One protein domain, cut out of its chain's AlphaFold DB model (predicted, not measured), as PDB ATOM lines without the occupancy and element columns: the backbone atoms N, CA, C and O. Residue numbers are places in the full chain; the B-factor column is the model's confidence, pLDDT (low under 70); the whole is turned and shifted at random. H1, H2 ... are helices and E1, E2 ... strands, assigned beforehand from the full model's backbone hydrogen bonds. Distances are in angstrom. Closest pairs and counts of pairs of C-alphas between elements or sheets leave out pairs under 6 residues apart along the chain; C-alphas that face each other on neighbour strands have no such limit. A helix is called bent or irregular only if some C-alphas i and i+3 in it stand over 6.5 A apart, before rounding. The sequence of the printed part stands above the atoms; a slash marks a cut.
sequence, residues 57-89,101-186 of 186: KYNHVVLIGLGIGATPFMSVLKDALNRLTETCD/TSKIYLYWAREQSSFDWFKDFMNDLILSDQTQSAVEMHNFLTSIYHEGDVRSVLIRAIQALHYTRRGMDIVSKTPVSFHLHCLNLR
ATOM      1  N   LYS A  57      33.495  -9.658 -31.419       74.06
ATOM      2  CA  LYS A  57      34.512  -9.291 -32.408       74.06
ATOM      3  C   LYS A  57      34.536  -7.788 -32.723       74.06
ATOM      4  O   LYS A  57      35.532  -7.312 -33.267       74.06
ATOM      5  N   TYR A  58      33.465  -7.051 -32.429       75.75
ATOM      6  CA  TYR A  58      33.282  -5.679 -32.898       75.75
ATOM      7  C   TYR A  58      33.149  -4.686 -31.740       75.75
ATOM      8  O   TYR A  58      32.392  -4.906 -30.805       75.75
ATOM      9  N   ASN A  59      33.827  -3.541 -31.861       75.19
ATOM     10  CA  ASN A  59      33.754  -2.439 -30.889       75.19
ATOM     11  C   ASN A  59      32.504  -1.562 -31.063       75.19
ATOM     12  O   ASN A  59      32.140  -0.795 -30.183       75.19
ATOM     13  N   HIS A  60      31.860  -1.622 -32.224       82.31
ATOM     14  CA  HIS A  60      30.624  -0.902 -32.486       82.31
ATOM     15  C   HIS A  60      29.638  -1.881 -33.093       82.31
ATOM     16  O   HIS A  60      29.934  -2.519 -34.106       82.31
ATOM     17  N   VAL A  61      28.478  -2.004 -32.462       84.50
ATOM     18  CA  VAL A  61      27.434  -2.932 -32.887       84.50
ATOM     19  C   VAL A  61      26.196  -2.129 -33.234       84.50
ATOM     20  O   VAL A  61      25.717  -1.345 -32.421       84.50
ATOM     21  N   VAL A  62      25.650  -2.359 -34.425       86.06
ATOM     22  CA  VAL A  62      24.364  -1.797 -34.842       86.06
ATOM     23  C   VAL A  62      23.370  -2.938 -35.019       86.06
ATOM     24  O   VAL A  62      23.520  -3.782 -35.899       86.06
ATOM     25  N   LEU A  63      22.358  -2.972 -34.158       85.00
ATOM     26  CA  LEU A  63      21.259  -3.927 -34.177       85.00
ATOM     27  C   LEU A  63      20.067  -3.260 -34.866       85.00
ATOM     28  O   LEU A  63      19.572  -2.244 -34.387       85.00
ATOM     29  N   ILE A  64      19.598  -3.821 -35.980       86.25
ATOM     30  CA  ILE A  64      18.433  -3.307 -36.714       86.25
ATOM     31  C   ILE A  64      17.330  -4.363 -36.676       86.25
ATOM     32  O   ILE A  64      17.418  -5.397 -37.336       86.25
ATOM     33  N   GLY A  65      16.281  -4.104 -35.899       82.94
ATOM     34  CA  GLY A  65      15.103  -4.959 -35.800       82.94
ATOM     35  C   GLY A  65      13.911  -4.365 -36.547       82.94
ATOM     36  O   GLY A  65      13.537  -3.219 -36.310       82.94
ATOM     37  N   LEU A  66      13.252  -5.157 -37.394       81.75
ATOM     38  CA  LEU A  66      11.965  -4.806 -38.006       81.75
ATOM     39  C   LEU A  66      10.892  -5.798 -37.540       81.75
ATOM     40  O   LEU A  66      11.076  -7.016 -37.618       81.75
ATOM     41  N   GLY A  67       9.759  -5.297 -37.046       75.56
ATOM     42  CA  GLY A  67       8.647  -6.153 -36.624       75.56
ATOM     43  C   GLY A  67       9.023  -7.128 -35.497       75.56
ATOM     44  O   GLY A  67       9.618  -6.739 -34.490       75.56
ATOM     45  N   ILE A  68       8.662  -8.409 -35.650       71.69
ATOM     46  CA  ILE A  68       8.981  -9.469 -34.672       71.69
ATOM     47  C   ILE A  68      10.485  -9.777 -34.579       71.69
ATOM     48  O   ILE A  68      10.929 -10.373 -33.604       71.69
ATOM     49  N   GLY A  69      11.278  -9.319 -35.552       74.00
ATOM     50  CA  GLY A  69      12.719  -9.562 -35.622       74.00
ATOM     51  C   GLY A  69      13.551  -8.860 -34.548       74.00
ATOM     52  O   GLY A  69      14.751  -9.085 -34.496       74.00
ATOM     53  N   ALA A  70      12.956  -8.037 -33.679       76.38
ATOM     54  CA  ALA A  70      13.684  -7.450 -32.554       76.38
ATOM     55  C   ALA A  70      13.934  -8.427 -31.408       76.38
ATOM     56  O   ALA A  70      14.976  -8.343 -30.774       76.38
ATOM     57  N   THR A  71      13.026  -9.379 -31.171       81.88
ATOM     58  CA  THR A  71      13.106 -10.329 -30.052       81.88
ATOM     59  C   THR A  71      14.458 -11.050 -29.919       81.88
ATOM     60  O   THR A  71      14.985 -11.063 -28.808       81.88
ATOM     61  N   PRO A  72      15.080 -11.603 -30.983       80.75
ATOM     62  CA  PRO A  72      16.397 -12.232 -30.846       80.75
ATOM     63  C   PRO A  72      17.498 -11.236 -30.442       80.75
ATOM     64  O   PRO A  72      18.388 -11.585 -29.667       80.75
ATOM     65  N   PHE A  73      17.413  -9.983 -30.900       80.81
ATOM     66  CA  PHE A  73      18.386  -8.942 -30.560       80.81
ATOM     67  C   PHE A  73      18.298  -8.497 -29.098       80.81
ATOM     68  O   PHE A  73      19.291  -8.048 -28.540       80.81
ATOM     69  N   MET A  74      17.150  -8.684 -28.449       80.06
ATOM     70  CA  MET A  74      16.967  -8.372 -27.027       80.06
ATOM     71  C   MET A  74      17.801  -9.283 -26.131       80.06
ATOM     72  O   MET A  74      18.441  -8.819 -25.190       80.06
ATOM     73  N   SER A  75      17.803 -10.585 -26.440       82.12
ATOM     74  CA  SER A  75      18.612 -11.570 -25.717       82.12
ATOM     75  C   SER A  75      20.099 -11.280 -25.891       82.12
ATOM     76  O   SER A  75      20.855 -11.326 -24.929       82.12
ATOM     77  N   VAL A  76      20.490 -10.942 -27.118       82.44
ATOM     78  CA  VAL A  76      21.843 -10.510 -27.475       82.44
ATOM     79  C   VAL A  76      22.261  -9.260 -26.693       82.44
ATOM     80  O   VAL A  76      23.360  -9.213 -26.153       82.44
ATOM     81  N   LEU A  77      21.386  -8.258 -26.612       81.12
ATOM     82  CA  LEU A  77      21.676  -6.991 -25.950       81.12
ATOM     83  C   LEU A  77      21.832  -7.157 -24.433       81.12
ATOM     84  O   LEU A  77      22.764  -6.603 -23.858       81.12
ATOM     85  N   LYS A  78      20.962  -7.957 -23.799       82.25
ATOM     86  CA  LYS A  78      21.089  -8.300 -22.374       82.25
ATOM     87  C   LYS A  78      22.385  -9.063 -22.087       82.25
ATOM     88  O   LYS A  78      23.072  -8.727 -21.131       82.25
ATOM     89  N   ASP A  79      22.744 -10.041 -22.923       81.38
ATOM     90  CA  ASP A  79      24.011 -10.775 -22.774       81.38
ATOM     91  C   ASP A  79      25.229  -9.848 -22.922       81.38
ATOM     92  O   ASP A  79      26.162  -9.908 -22.125       81.38
ATOM     93  N   ALA A  80      25.200  -8.938 -23.901       78.81
ATOM     94  CA  ALA A  80      26.274  -7.974 -24.109       78.81
ATOM     95  C   ALA A  80      26.437  -7.016 -22.917       78.81
ATOM     96  O   ALA A  80      27.559  -6.806 -22.460       78.81
ATOM     97  N   LEU A  81      25.337  -6.479 -22.380       78.25
ATOM     98  CA  LEU A  81      25.364  -5.612 -21.199       78.25
ATOM     99  C   LEU A  81      25.893  -6.327 -19.958       78.25
ATOM    100  O   LEU A  81      26.754  -5.786 -19.272       78.25
ATOM    101  N   ASN A  82      25.432  -7.552 -19.696       79.56
ATOM    102  CA  ASN A  82      25.896  -8.320 -18.541       79.56
ATOM    103  C   ASN A  82      27.417  -8.514 -18.572       79.56
ATOM    104  O   ASN A  82      28.085  -8.289 -17.566       79.56
ATOM    105  N   ARG A  83      27.982  -8.834 -19.744       76.94
ATOM    106  CA  ARG A  83      29.439  -8.968 -19.915       76.94
ATOM    107  C   ARG A  83      30.184  -7.657 -19.656       76.94
ATOM    108  O   ARG A  83      31.280  -7.684 -19.100       76.94
ATOM    109  N   LEU A  84      29.617  -6.519 -20.062       72.06
ATOM    110  CA  LEU A  84      30.221  -5.205 -19.826       72.06
ATOM    111  C   LEU A  84      30.204  -4.826 -18.334       72.06
ATOM    112  O   LEU A  84      31.201  -4.297 -17.831       72.06
ATOM    113  N   THR A  85      29.132  -5.155 -17.610       70.31
ATOM    114  CA  THR A  85      29.037  -4.950 -16.156       70.31
ATOM    115  C   THR A  85      30.023  -5.842 -15.396       70.31
ATOM    116  O   THR A  85      30.766  -5.349 -14.548       70.31
ATOM    117  N   GLU A  86      30.110  -7.131 -15.748       69.56
ATOM    118  CA  GLU A  86      31.037  -8.089 -15.121       69.56
ATOM    119  C   GLU A  86      32.507  -7.659 -15.246       69.56
ATOM    120  O   GLU A  86      33.292  -7.854 -14.318       69.56
ATOM    121  N   THR A  87      32.889  -7.016 -16.355       63.59
ATOM    122  CA  THR A  87      34.256  -6.493 -16.517       63.59
ATOM    123  C   THR A  87      34.597  -5.297 -15.622       63.59
ATOM    124  O   THR A  87      35.779  -4.988 -15.477       63.59
ATOM    125  N   CYS A  88      33.612  -4.625 -15.017       56.06
ATOM    126  CA  CYS A  88      33.843  -3.433 -14.192       56.06
ATOM    127  C   CYS A  88      33.883  -3.700 -12.683       56.06
ATOM    128  O   CYS A  88      34.565  -2.961 -11.976       56.06
ATOM    129  N   ASP A  89      33.222  -4.753 -12.196       58.22
ATOM    130  CA  ASP A  89      33.132  -5.052 -10.755       58.22
ATOM    131  C   ASP A  89      34.228  -6.011 -10.232       58.22
ATOM    132  O   ASP A  89      34.331  -6.237  -9.025       58.22
ATOM    133  N   THR A 101      35.254   0.184 -25.172       52.72
ATOM    134  CA  THR A 101      33.901   0.751 -25.128       52.72
ATOM    135  C   THR A 101      33.012   0.280 -26.277       52.72
ATOM    136  O   THR A 101      32.952   0.926 -27.327       52.72
ATOM    137  N   SER A 102      32.364  -0.875 -26.097       65.31
ATOM    138  CA  SER A 102      31.461  -1.412 -27.106       65.31
ATOM    139  C   SER A 102      30.164  -0.623 -27.098       65.31
ATOM    140  O   SER A 102      29.273  -0.907 -26.306       65.31
ATOM    141  N   LYS A 103      30.074   0.409 -27.941       77.38
ATOM    142  CA  LYS A 103      28.836   1.180 -28.066       77.38
ATOM    143  C   LYS A 103      27.858   0.402 -28.941       77.38
ATOM    144  O   LYS A 103      28.173   0.078 -30.092       77.38
ATOM    145  N   ILE A 104      26.693   0.088 -28.383       83.31
ATOM    146  CA  ILE A 104      25.654  -0.694 -29.051       83.31
ATOM    147  C   ILE A 104      24.515   0.243 -29.434       83.31
ATOM    148  O   ILE A 104      23.927   0.907 -28.586       83.31
ATOM    149  N   TYR A 105      24.189   0.271 -30.720       85.56
ATOM    150  CA  TYR A 105      23.078   1.032 -31.268       85.56
ATOM    151  C   TYR A 105      21.937   0.082 -31.610       85.56
ATOM    152  O   TYR A 105      22.103  -0.792 -32.460       85.56
ATOM    153  N   LEU A 106      20.777   0.249 -30.982       85.12
ATOM    154  CA  LEU A 106      19.579  -0.522 -31.305       85.12
ATOM    155  C   LEU A 106      18.578   0.356 -32.061       85.12
ATOM    156  O   LEU A 106      17.956   1.248 -31.492       85.12
ATOM    157  N   TYR A 107      18.404   0.065 -33.346       85.31
ATOM    158  CA  TYR A 107      17.363   0.627 -34.198       85.31
ATOM    159  C   TYR A 107      16.219  -0.378 -34.292       85.31
ATOM    160  O   TYR A 107      16.375  -1.458 -34.862       85.31
ATOM    161  N   TRP A 108      15.053  -0.038 -33.755       83.69
ATOM    162  CA  TRP A 108      13.879  -0.908 -33.837       83.69
ATOM    163  C   TRP A 108      12.725  -0.201 -34.527       83.69
ATOM    164  O   TRP A 108      12.402   0.909 -34.135       83.69
ATOM    165  N   ALA A 109      12.082  -0.829 -35.518       73.31
ATOM    166  CA  ALA A 109      10.874  -0.288 -36.139       73.31
ATOM    167  C   ALA A 109       9.668  -1.238 -36.027       73.31
ATOM    168  O   ALA A 109       9.708  -2.359 -36.558       73.31
ATOM    169  N   ARG A 110       8.581  -0.813 -35.354       71.12
ATOM    170  CA  ARG A 110       7.335  -1.607 -35.226       71.12
ATOM    171  C   ARG A 110       6.072  -0.784 -34.900       71.12
ATOM    172  O   ARG A 110       6.131   0.380 -34.533       71.12
ATOM    173  N   GLU A 111       4.919  -1.436 -35.060       63.03
ATOM    174  CA  GLU A 111       3.561  -1.031 -34.672       63.03
ATOM    175  C   GLU A 111       3.304  -1.047 -33.144       63.03
ATOM    176  O   GLU A 111       3.913  -1.816 -32.395       63.03
ATOM    177  N   GLN A 112       2.348  -0.219 -32.699       62.50
ATOM    178  CA  GLN A 112       2.011   0.093 -31.299       62.50
ATOM    179  C   GLN A 112       1.704  -1.132 -30.413       62.50
ATOM    180  O   GLN A 112       1.971  -1.104 -29.218       62.50
ATOM    181  N   SER A 113       1.189  -2.229 -30.973       63.44
ATOM    182  CA  SER A 113       0.726  -3.405 -30.211       63.44
ATOM    183  C   SER A 113       1.829  -4.192 -29.492       63.44
ATOM    184  O   SER A 113       1.555  -4.953 -28.571       63.44
ATOM    185  N   SER A 114       3.085  -4.044 -29.913       66.94
ATOM    186  CA  SER A 114       4.241  -4.720 -29.300       66.94
ATOM    187  C   SER A 114       5.030  -3.808 -28.370       66.94
ATOM    188  O   SER A 114       6.119  -4.165 -27.934       66.94
ATOM    189  N   PHE A 115       4.506  -2.615 -28.112       69.81
ATOM    190  CA  PHE A 115       5.202  -1.600 -27.353       69.81
ATOM    191  C   PHE A 115       5.213  -1.896 -25.846       69.81
ATOM    192  O   PHE A 115       6.227  -1.657 -25.199       69.81
ATOM    193  N   ASP A 116       4.140  -2.474 -25.302       74.06
ATOM    194  CA  ASP A 116       3.988  -2.647 -23.852       74.06
ATOM    195  C   ASP A 116       5.034  -3.599 -23.251       74.06
ATOM    196  O   ASP A 116       5.756  -3.213 -22.339       74.06
ATOM    197  N   TRP A 117       5.211  -4.802 -23.812       77.06
ATOM    198  CA  TRP A 117       6.249  -5.730 -23.332       77.06
ATOM    199  C   TRP A 117       7.665  -5.189 -23.570       77.06
ATOM    200  O   TRP A 117       8.587  -5.455 -22.801       77.06
ATOM    201  N   PHE A 118       7.849  -4.434 -24.659       77.94
ATOM    202  CA  PHE A 118       9.139  -3.849 -24.998       77.94
ATOM    203  C   PHE A 118       9.497  -2.742 -24.019       77.94
ATOM    204  O   PHE A 118      10.645  -2.639 -23.617       77.94
ATOM    205  N   LYS A 119       8.523  -1.937 -23.599       77.12
ATOM    206  CA  LYS A 119       8.706  -0.884 -22.606       77.12
ATOM    207  C   LYS A 119       9.252  -1.428 -21.288       77.12
ATOM    208  O   LYS A 119      10.140  -0.801 -20.720       77.12
ATOM    209  N   ASP A 120       8.766  -2.577 -20.830       81.31
ATOM    210  CA  ASP A 120       9.297  -3.211 -19.619       81.31
ATOM    211  C   ASP A 120      10.767  -3.597 -19.809       81.31
ATOM    212  O   ASP A 120      11.612  -3.240 -18.994       81.31
ATOM    213  N   PHE A 121      11.107  -4.184 -20.959       81.88
ATOM    214  CA  PHE A 121      12.502  -4.446 -21.306       81.88
ATOM    215  C   PHE A 121      13.347  -3.166 -21.403       81.88
ATOM    216  O   PHE A 121      14.495  -3.156 -20.973       81.88
ATOM    217  N   MET A 122      12.804  -2.077 -21.950       78.00
ATOM    218  CA  MET A 122      13.499  -0.791 -22.007       78.00
ATOM    219  C   MET A 122      13.823  -0.266 -20.624       78.00
ATOM    220  O   MET A 122      14.929   0.218 -20.401       78.00
ATOM    221  N   ASN A 123      12.863  -0.362 -19.709       80.88
ATOM    222  CA  ASN A 123      13.063   0.042 -18.329       80.88
ATOM    223  C   ASN A 123      14.145  -0.817 -17.670       80.88
ATOM    224  O   ASN A 123      15.039  -0.248 -17.051       80.88
ATOM    225  N   ASP A 124      14.125  -2.140 -17.873       82.12
ATOM    226  CA  ASP A 124      15.189  -3.031 -17.390       82.12
ATOM    227  C   ASP A 124      16.564  -2.583 -17.900       82.12
ATOM    228  O   ASP A 124      17.504  -2.461 -17.120       82.12
ATOM    229  N   LEU A 125      16.683  -2.299 -19.204       77.88
ATOM    230  CA  LEU A 125      17.951  -1.874 -19.797       77.88
ATOM    231  C   LEU A 125      18.444  -0.548 -19.230       77.88
ATOM    232  O   LEU A 125      19.628  -0.414 -18.953       77.88
ATOM    233  N   ILE A 126      17.550   0.425 -19.051       74.38
ATOM    234  CA  ILE A 126      17.909   1.725 -18.477       74.38
ATOM    235  C   ILE A 126      18.420   1.554 -17.045       74.38
ATOM    236  O   ILE A 126      19.331   2.270 -16.641       74.38
ATOM    237  N   LEU A 127      17.848   0.619 -16.278       75.25
ATOM    238  CA  LEU A 127      18.319   0.306 -14.929       75.25
ATOM    239  C   LEU A 127      19.700  -0.360 -14.954       75.25
ATOM    240  O   LEU A 127      20.539  -0.030 -14.119       75.25
ATOM    241  N   SER A 128      19.953  -1.256 -15.910       71.12
ATOM    242  CA  SER A 128      21.248  -1.933 -16.063       71.12
ATOM    243  C   SER A 128      22.359  -1.030 -16.622       71.12
ATOM    244  O   SER A 128      23.513  -1.215 -16.257       71.12
ATOM    245  N   ASP A 129      22.034  -0.051 -17.474       67.94
ATOM    246  CA  ASP A 129      23.003   0.810 -18.185       67.94
ATOM    247  C   ASP A 129      23.385   2.097 -17.415       67.94
ATOM    248  O   ASP A 129      24.127   2.937 -17.930       67.94
ATOM    249  N   GLN A 130      22.919   2.272 -16.166       60.03
ATOM    250  CA  GLN A 130      23.183   3.480 -15.355       60.03
ATOM    251  C   GLN A 130      24.676   3.778 -15.138       60.03
ATOM    252  O   GLN A 130      25.033   4.914 -14.829       60.03
ATOM    253  N   THR A 131      25.550   2.784 -15.290       52.81
ATOM    254  CA  THR A 131      26.983   2.893 -14.994       52.81
ATOM    255  C   THR A 131      27.855   3.147 -16.226       52.81
ATOM    256  O   THR A 131      28.972   3.637 -16.062       52.81
ATOM    257  N   GLN A 132      27.386   2.851 -17.447       59.62
ATOM    258  CA  GLN A 132      28.254   2.819 -18.637       59.62
ATOM    259  C   GLN A 132      27.732   3.571 -19.867       59.62
ATOM    260  O   GLN A 132      28.542   3.859 -20.751       59.62
ATOM    261  N   SER A 133      26.443   3.944 -19.935       61.94
ATOM    262  CA  SER A 133      25.852   4.628 -21.105       61.94
ATOM    263  C   SER A 133      26.253   3.964 -22.438       61.94
ATOM    264  O   SER A 133      26.553   4.645 -23.431       61.94
ATOM    265  N   ALA A 134      26.336   2.633 -22.453       68.25
ATOM    266  CA  ALA A 134      26.883   1.870 -23.569       68.25
ATOM    267  C   ALA A 134      25.836   1.616 -24.660       68.25
ATOM    268  O   ALA A 134      26.199   1.316 -25.805       68.25
ATOM    269  N   VAL A 135      24.546   1.750 -24.332       76.06
ATOM    270  CA  VAL A 135      23.445   1.375 -25.218       76.06
ATOM    271  C   VAL A 135      22.649   2.599 -25.639       76.06
ATOM    272  O   VAL A 135      21.952   3.235 -24.852       76.06
ATOM    273  N   GLU A 136      22.696   2.898 -26.932       79.31
ATOM    274  CA  GLU A 136      21.862   3.926 -27.537       79.31
ATOM    275  C   GLU A 136      20.701   3.263 -28.272       79.31
ATOM    276  O   GLU A 136      20.900   2.411 -29.139       79.31
ATOM    277  N   MET A 137      19.471   3.641 -27.921       77.88
ATOM    278  CA  MET A 137      18.290   3.066 -28.544       77.88
ATOM    279  C   MET A 137      17.446   4.099 -29.285       77.88
ATOM    280  O   MET A 137      17.137   5.180 -28.781       77.88
ATOM    281  N   HIS A 138      17.035   3.709 -30.486       80.12
ATOM    282  CA  HIS A 138      16.216   4.480 -31.398       80.12
ATOM    283  C   HIS A 138      15.030   3.631 -31.851       80.12
ATOM    284  O   HIS A 138      15.177   2.676 -32.617       80.12
ATOM    285  N   ASN A 139      13.838   3.981 -31.374       78.06
ATOM    286  CA  ASN A 139      12.614   3.285 -31.758       78.06
ATOM    287  C   ASN A 139      11.839   4.091 -32.807       78.06
ATOM    288  O   ASN A 139      11.574   5.273 -32.600       78.06
ATOM    289  N   PHE A 140      11.472   3.453 -33.916       75.56
ATOM    290  CA  PHE A 140      10.780   4.031 -35.058       75.56
ATOM    291  C   PHE A 140       9.363   3.475 -35.167       75.56
ATOM    292  O   PHE A 140       9.147   2.314 -35.522       75.56
ATOM    293  N   LEU A 141       8.364   4.320 -34.930       69.88
ATOM    294  CA  LEU A 141       6.978   3.945 -35.200       69.88
ATOM    295  C   LEU A 141       6.631   4.258 -36.657       69.88
ATOM    296  O   LEU A 141       6.270   5.380 -37.004       69.88
ATOM    297  N   THR A 142       6.718   3.235 -37.506       66.00
ATOM    298  CA  THR A 142       6.387   3.322 -38.939       66.00
ATOM    299  C   THR A 142       4.901   3.111 -39.229       66.00
ATOM    300  O   THR A 142       4.426   3.464 -40.299       66.00
ATOM    301  N   SER A 143       4.151   2.549 -38.275       58.00
ATOM    302  CA  SER A 143       2.761   2.131 -38.495       58.00
ATOM    303  C   SER A 143       1.721   3.242 -38.338       58.00
ATOM    304  O   SER A 143       0.572   3.030 -38.713       58.00
ATOM    305  N   ILE A 144       2.065   4.384 -37.732       56.88
ATOM    306  CA  ILE A 144       1.031   5.344 -37.318       56.88
ATOM    307  C   ILE A 144       0.607   6.287 -38.461       56.88
ATOM    308  O   ILE A 144      -0.510   6.794 -38.418       56.88
ATOM    309  N   TYR A 145       1.403   6.503 -39.517       53.91
ATOM    310  CA  TYR A 145       1.096   7.598 -40.447       53.91
ATOM    311  C   TYR A 145       1.286   7.265 -41.924       53.91
ATOM    312  O   TYR A 145       2.365   6.877 -42.360       53.91
ATOM    313  N   HIS A 146       0.231   7.516 -42.704       54.12
ATOM    314  CA  HIS A 146       0.363   7.785 -44.130       54.12
ATOM    315  C   HIS A 146       1.194   9.065 -44.309       54.12
ATOM    316  O   HIS A 146       0.958  10.062 -43.621       54.12
ATOM    317  N   GLU A 147       2.176   9.033 -45.211       54.44
ATOM    318  CA  GLU A 147       2.986  10.198 -45.576       54.44
ATOM    319  C   GLU A 147       2.087  11.410 -45.891       54.44
ATOM    320  O   GLU A 147       1.316  11.385 -46.846       54.44
ATOM    321  N   GLY A 148       2.171  12.462 -45.062       58.00
ATOM    322  CA  GLY A 148       1.497  13.748 -45.293       58.00
ATOM    323  C   GLY A 148       0.398  14.163 -44.302       58.00
ATOM    324  O   GLY A 148      -0.158  15.246 -44.465       58.00
ATOM    325  N   ASP A 149       0.078  13.375 -43.267       65.06
ATOM    326  CA  ASP A 149      -0.966  13.757 -42.298       65.06
ATOM    327  C   ASP A 149      -0.455  14.788 -41.266       65.06
ATOM    328  O   ASP A 149       0.500  14.537 -40.525       65.06
ATOM    329  N   VAL A 150      -1.125  15.940 -41.161       71.44
ATOM    330  CA  VAL A 150      -0.857  17.028 -40.193       71.44
ATOM    331  C   VAL A 150      -0.854  16.558 -38.735       71.44
ATOM    332  O   VAL A 150      -0.137  17.119 -37.901       71.44
ATOM    333  N   ARG A 151      -1.608  15.501 -38.412       68.62
ATOM    334  CA  ARG A 151      -1.634  14.910 -37.062       68.62
ATOM    335  C   ARG A 151      -0.284  14.313 -36.663       68.62
ATOM    336  O   ARG A 151       0.101  14.413 -35.499       68.62
ATOM    337  N   SER A 152       0.447  13.747 -37.625       69.38
ATOM    338  CA  SER A 152       1.791  13.197 -37.406       69.38
ATOM    339  C   SER A 152       2.792  14.284 -37.018       69.38
ATOM    340  O   SER A 152       3.567  14.127 -36.075       69.38
ATOM    341  N   VAL A 153       2.713  15.428 -37.702       73.31
ATOM    342  CA  VAL A 153       3.585  16.583 -37.484       73.31
ATOM    343  C   VAL A 153       3.312  17.195 -36.116       73.31
ATOM    344  O   VAL A 153       4.251  17.485 -35.378       73.31
ATOM    345  N   LEU A 154       2.035  17.331 -35.745       77.81
ATOM    346  CA  LEU A 154       1.640  17.859 -34.442       77.81
ATOM    347  C   LEU A 154       2.121  16.967 -33.293       77.81
ATOM    348  O   LEU A 154       2.749  17.461 -32.358       77.81
ATOM    349  N   ILE A 155       1.865  15.659 -33.366       76.25
ATOM    350  CA  ILE A 155       2.284  14.716 -32.321       76.25
ATOM    351  C   ILE A 155       3.811  14.709 -32.197       76.25
ATOM    352  O   ILE A 155       4.331  14.779 -31.085       76.25
ATOM    353  N   ARG A 156       4.535  14.755 -33.322       73.88
ATOM    354  CA  ARG A 156       5.996  14.880 -33.332       73.88
ATOM    355  C   ARG A 156       6.485  16.178 -32.687       73.88
ATOM    356  O   ARG A 156       7.444  16.137 -31.921       73.88
ATOM    357  N   ALA A 157       5.855  17.315 -32.976       79.00
ATOM    358  CA  ALA A 157       6.236  18.603 -32.393       79.00
ATOM    359  C   ALA A 157       6.028  18.617 -30.871       79.00
ATOM    360  O   ALA A 157       6.913  19.038 -30.125       79.00
ATOM    361  N   ILE A 158       4.890  18.090 -30.404       82.00
ATOM    362  CA  ILE A 158       4.584  17.954 -28.973       82.00
ATOM    363  C   ILE A 158       5.588  17.007 -28.303       82.00
ATOM    364  O   ILE A 158       6.109  17.320 -27.233       82.00
ATOM    365  N   GLN A 159       5.897  15.877 -28.939       77.62
ATOM    366  CA  GLN A 159       6.865  14.908 -28.435       77.62
ATOM    367  C   GLN A 159       8.275  15.503 -28.336       77.62
ATOM    368  O   GLN A 159       8.908  15.377 -27.291       77.62
ATOM    369  N   ALA A 160       8.742  16.220 -29.364       77.75
ATOM    370  CA  ALA A 160      10.044  16.890 -29.354       77.75
ATOM    371  C   ALA A 160      10.134  17.974 -28.263       77.75
ATOM    372  O   ALA A 160      11.140  18.078 -27.555       77.75
ATOM    373  N   LEU A 161       9.063  18.753 -28.077       79.12
ATOM    374  CA  LEU A 161       8.990  19.777 -27.032       79.12
ATOM    375  C   LEU A 161       8.974  19.165 -25.623       79.12
ATOM    376  O   LEU A 161       9.609  19.671 -24.701       79.12
ATOM    377  N   HIS A 162       8.247  18.068 -25.434       77.06
ATOM    378  CA  HIS A 162       8.187  17.398 -24.140       77.06
ATOM    379  C   HIS A 162       9.500  16.689 -23.803       77.06
ATOM    380  O   HIS A 162       9.961  16.765 -22.662       77.06
ATOM    381  N   TYR A 163      10.132  16.070 -24.800       77.94
ATOM    382  CA  TYR A 163      11.433  15.432 -24.653       77.94
ATOM    383  C   TYR A 163      12.511  16.441 -24.245       77.94
ATOM    384  O   TYR A 163      13.200  16.231 -23.255       77.94
ATOM    385  N   THR A 164      12.598  17.590 -24.918       75.12
ATOM    386  CA  THR A 164      13.566  18.647 -24.558       75.12
ATOM    387  C   THR A 164      13.319  19.247 -23.172       75.12
ATOM    388  O   THR A 164      14.265  19.650 -22.503       75.12
ATOM    389  N   ARG A 165      12.063  19.279 -22.705       77.50
ATOM    390  CA  ARG A 165      11.711  19.853 -21.398       77.50
ATOM    391  C   ARG A 165      11.884  18.886 -20.222       77.50
ATOM    392  O   ARG A 165      12.154  19.341 -19.114       77.50
ATOM    393  N   ARG A 166      11.645  17.585 -20.420       67.88
ATOM    394  CA  ARG A 166      11.611  16.578 -19.336       67.88
ATOM    395  C   ARG A 166      12.566  15.398 -19.522       67.88
ATOM    396  O   ARG A 166      12.639  14.564 -18.629       67.88
ATOM    397  N   GLY A 167      13.247  15.299 -20.661       68.19
ATOM    398  CA  GLY A 167      14.114  14.168 -21.003       68.19
ATOM    399  C   GLY A 167      13.370  12.839 -21.157       68.19
ATOM    400  O   GLY A 167      13.992  11.790 -21.095       68.19
ATOM    401  N   MET A 168      12.042  12.868 -21.306       66.88
ATOM    402  CA  MET A 168      11.197  11.677 -21.388       66.88
ATOM    403  C   MET A 168      10.223  11.794 -22.552       66.88
ATOM    404  O   MET A 168       9.555  12.823 -22.727       66.88
ATOM    405  N   ASP A 169      10.116  10.717 -23.317       67.88
ATOM    406  CA  ASP A 169       9.136  10.608 -24.386       67.88
ATOM    407  C   ASP A 169       7.721  10.360 -23.815       67.88
ATOM    408  O   ASP A 169       7.531   9.639 -22.836       67.88
ATOM    409  N   ILE A 170       6.710  10.996 -24.415       65.69
ATOM    410  CA  ILE A 170       5.304  10.930 -23.983       65.69
ATOM    411  C   ILE A 170       4.727   9.535 -24.220       65.69
ATOM    412  O   ILE A 170       3.962   9.038 -23.388       65.69
ATOM    413  N   VAL A 171       5.070   8.919 -25.355       64.75
ATOM    414  CA  VAL A 171       4.480   7.644 -25.787       64.75
ATOM    415  C   VAL A 171       4.993   6.513 -24.908       64.75
ATOM    416  O   VAL A 171       4.222   5.700 -24.394       64.75
ATOM    417  N   SER A 172       6.297   6.502 -24.669       62.56
ATOM    418  CA  SER A 172       6.948   5.455 -23.897       62.56
ATOM    419  C   SER A 172       7.001   5.710 -22.398       62.56
ATOM    420  O   SER A 172       6.970   4.754 -21.617       62.56
ATOM    421  N   LYS A 173       7.012   6.976 -21.972       64.94
ATOM    422  CA  LYS A 173       7.403   7.392 -20.616       64.94
ATOM    423  C   LYS A 173       8.805   6.903 -20.236       64.94
ATOM    424  O   LYS A 173       9.073   6.711 -19.054       64.94
ATOM    425  N   THR A 174       9.674   6.673 -21.218       65.69
ATOM    426  CA  THR A 174      11.073   6.306 -20.990       65.69
ATOM    427  C   THR A 174      11.993   7.420 -21.513       65.69
ATOM    428  O   THR A 174      11.576   8.221 -22.356       65.69
ATOM    429  N   PRO A 175      13.234   7.529 -21.004       62.97
ATOM    430  CA  PRO A 175      14.235   8.484 -21.494       62.97
ATOM    431  C   PRO A 175      14.772   8.173 -22.900       62.97
ATOM    432  O   PRO A 175      15.559   8.937 -23.461       62.97
ATOM    433  N   VAL A 176      14.353   7.052 -23.486       66.75
ATOM    434  CA  VAL A 176      14.814   6.596 -24.798       66.75
ATOM    435  C   VAL A 176      14.228   7.471 -25.900       66.75
ATOM    436  O   VAL A 176      13.077   7.896 -25.837       66.75
ATOM    437  N   SER A 177      15.027   7.738 -26.932       63.50
ATOM    438  CA  SER A 177      14.594   8.533 -28.078       63.50
ATOM    439  C   SER A 177      13.677   7.726 -29.000       63.50
ATOM    440  O   SER A 177      14.096   6.754 -29.635       63.50
ATOM    441  N   PHE A 178      12.427   8.169 -29.116       66.50
ATOM    442  CA  PHE A 178      11.466   7.662 -30.095       66.50
ATOM    443  C   PHE A 178      11.403   8.602 -31.294       66.50
ATOM    444  O   PHE A 178      11.192   9.807 -31.151       66.50
ATOM    445  N   HIS A 179      11.549   8.035 -32.486       68.25
ATOM    446  CA  HIS A 179      11.528   8.740 -33.758       68.25
ATOM    447  C   HIS A 179      10.259   8.379 -34.533       68.25
ATOM    448  O   HIS A 179      10.025   7.237 -34.912       68.25
ATOM    449  N   LEU A 180       9.419   9.372 -34.806       60.34
ATOM    450  CA  LEU A 180       8.187   9.212 -35.588       60.34
ATOM    451  C   LEU A 180       8.453   9.452 -37.084       60.34
ATOM    452  O   LEU A 180       7.942  10.407 -37.675       60.34
ATOM    453  N   HIS A 181       9.327   8.648 -37.690       64.75
ATOM    454  CA  HIS A 181       9.605   8.709 -39.128       64.75
ATOM    455  C   HIS A 181      10.141   7.375 -39.656       64.75
ATOM    456  O   HIS A 181      10.476   6.483 -38.879       64.75
ATOM    457  N   CYS A 182      10.239   7.240 -40.978       55.53
ATOM    458  CA  CYS A 182      10.929   6.112 -41.590       55.53
ATOM    459  C   CYS A 182      12.438   6.167 -41.282       55.53
ATOM    460  O   CYS A 182      13.030   7.248 -41.203       55.53
ATOM    461  N   LEU A 183      13.053   4.999 -41.098       58.12
ATOM    462  CA  LEU A 183      14.482   4.869 -40.828       58.12
ATOM    463  C   LEU A 183      15.277   5.248 -42.087       58.12
ATOM    464  O   LEU A 183      15.226   4.538 -43.087       58.12
ATOM    465  N   ASN A 184      16.008   6.364 -42.041       54.12
ATOM    466  CA  ASN A 184      16.837   6.840 -43.150       54.12
ATOM    467  C   ASN A 184      18.313   6.533 -42.839       54.12
ATOM    468  O   ASN A 184      19.009   7.340 -42.228       54.12
ATOM    469  N   LEU A 185      18.755   5.323 -43.192       59.06
ATOM    470  CA  LEU A 185      20.162   4.911 -43.160       59.06
ATOM    471  C   LEU A 185      20.796   5.303 -44.499       59.06
ATOM    472  O   LEU A 185      20.781   4.510 -45.442       59.06
ATOM    473  N   ARG A 186      21.272   6.542 -44.615       38.38
ATOM    474  CA  ARG A 186      22.005   7.024 -45.790       38.38
ATOM    475  C   ARG A 186      23.371   7.539 -45.388       38.38
ATOM    476  O   ARG A 186      23.450   8.142 -44.297       38.38
TER     477      ARG A 186
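Overview. This is residues 57 to 89 and 101 to 186 of the 186 residues of the protein "respiratory burst oxidase homolog protein F-like" of Cucurbita moschata (UniProt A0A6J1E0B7). The model is a small sheet of four parallel strands with the long helix H1 running along one face over E1 and E2, and H2 beside H1 and running the same way. At the other edge of the sheet H3 lies beyond the three-residue strand E4, far from the other two helices. The printed part has 119 residues, with three named helices and four named strands in the order E1, H1, E2, H2, E3, H3, E4; the sheet's order is E1, E2, E3, E4. The class is mixed, helices and strands; the whole is compact, with a radius of gyration of the C-alphas of 15.1 A, and elongated, spanning 49 by 30 by 29 A.

Along the chain. In the sheet, E1 is residues 60 to 66, 19.8 A from first to last C-alpha, beginning at C-alpha 60 (30.624, -0.902, -32.486). E2 is residues 103 to 109, 19.7 A; E3 is residues 135 to 140, 16.3 A; E4 is residues 177 to 179, 6.5 A, ending at C-alpha 179 (11.528, 8.740, -33.758). H1 is residues 67 to 89, 35.6 A, with a kink of 28 degrees near residue 74; it is only just irregular, C-alphas 67 and 70 being 6.6 A apart. H2 is residues 112 to 128, 24.6 A, with a kink of 38 degrees near residue 119; it is irregular, C-alphas 113 and 116 being 7.2 A apart. H3 is residues 150 to 166, 24.3 A.

Arrangement. E1 and E2 are parallel at 11 degrees, with N 63 and O 105 within hydrogen-bond range at 2.8 A. E2 and E3 are parallel at 15 degrees, with N 140 and O 108 at 2.7 A. E3 and E4 are parallel at 27 degrees, with N 179 and O 139 at 2.8 A. H1 makes two layers with the sheet, a helix on one face of it, at a height over the sheet of 9.5 A; its line stands at 18 degrees to E1 on the local plane, along the strands. The closest C-alphas of E1 and H1 are those of Leu 63 and Phe 73, 6.8 A apart. H1 and H2 are close but not clearly touching, at a shallow tilt of 5 degrees, the same way; their closest C-alphas are those of Leu 81 and Ser 128, 7.5 A apart. H2 only grazes the sheet with residues 115 to 128, and H3 only grazes it with residues 156 to 163. H3 is apart from H1 and H2. E2, H2, E3 form a strand-helix-strand unit, two parallel neighbour strands with a helix between them in the chain, with a right-handed crossover; E3, H3, E4 form another. In H3 every O i to N i+4 pair is within hydrogen-bond range; in H1 14 of 19 are, in H2 10 of 13.

Size, cuts and confidence. The two C-alphas farthest apart are those of Asp 89 and Gly 148, 50.5 A. Residues 90 to 100 are not printed, and C-alphas 89 and 101 across the cut are 15.5 A apart. Of the links printed whole, none is long. The mean pLDDT of the printed part is 71.8, and 49 residues are under 70, among them 141 to 149 and 166 to 186.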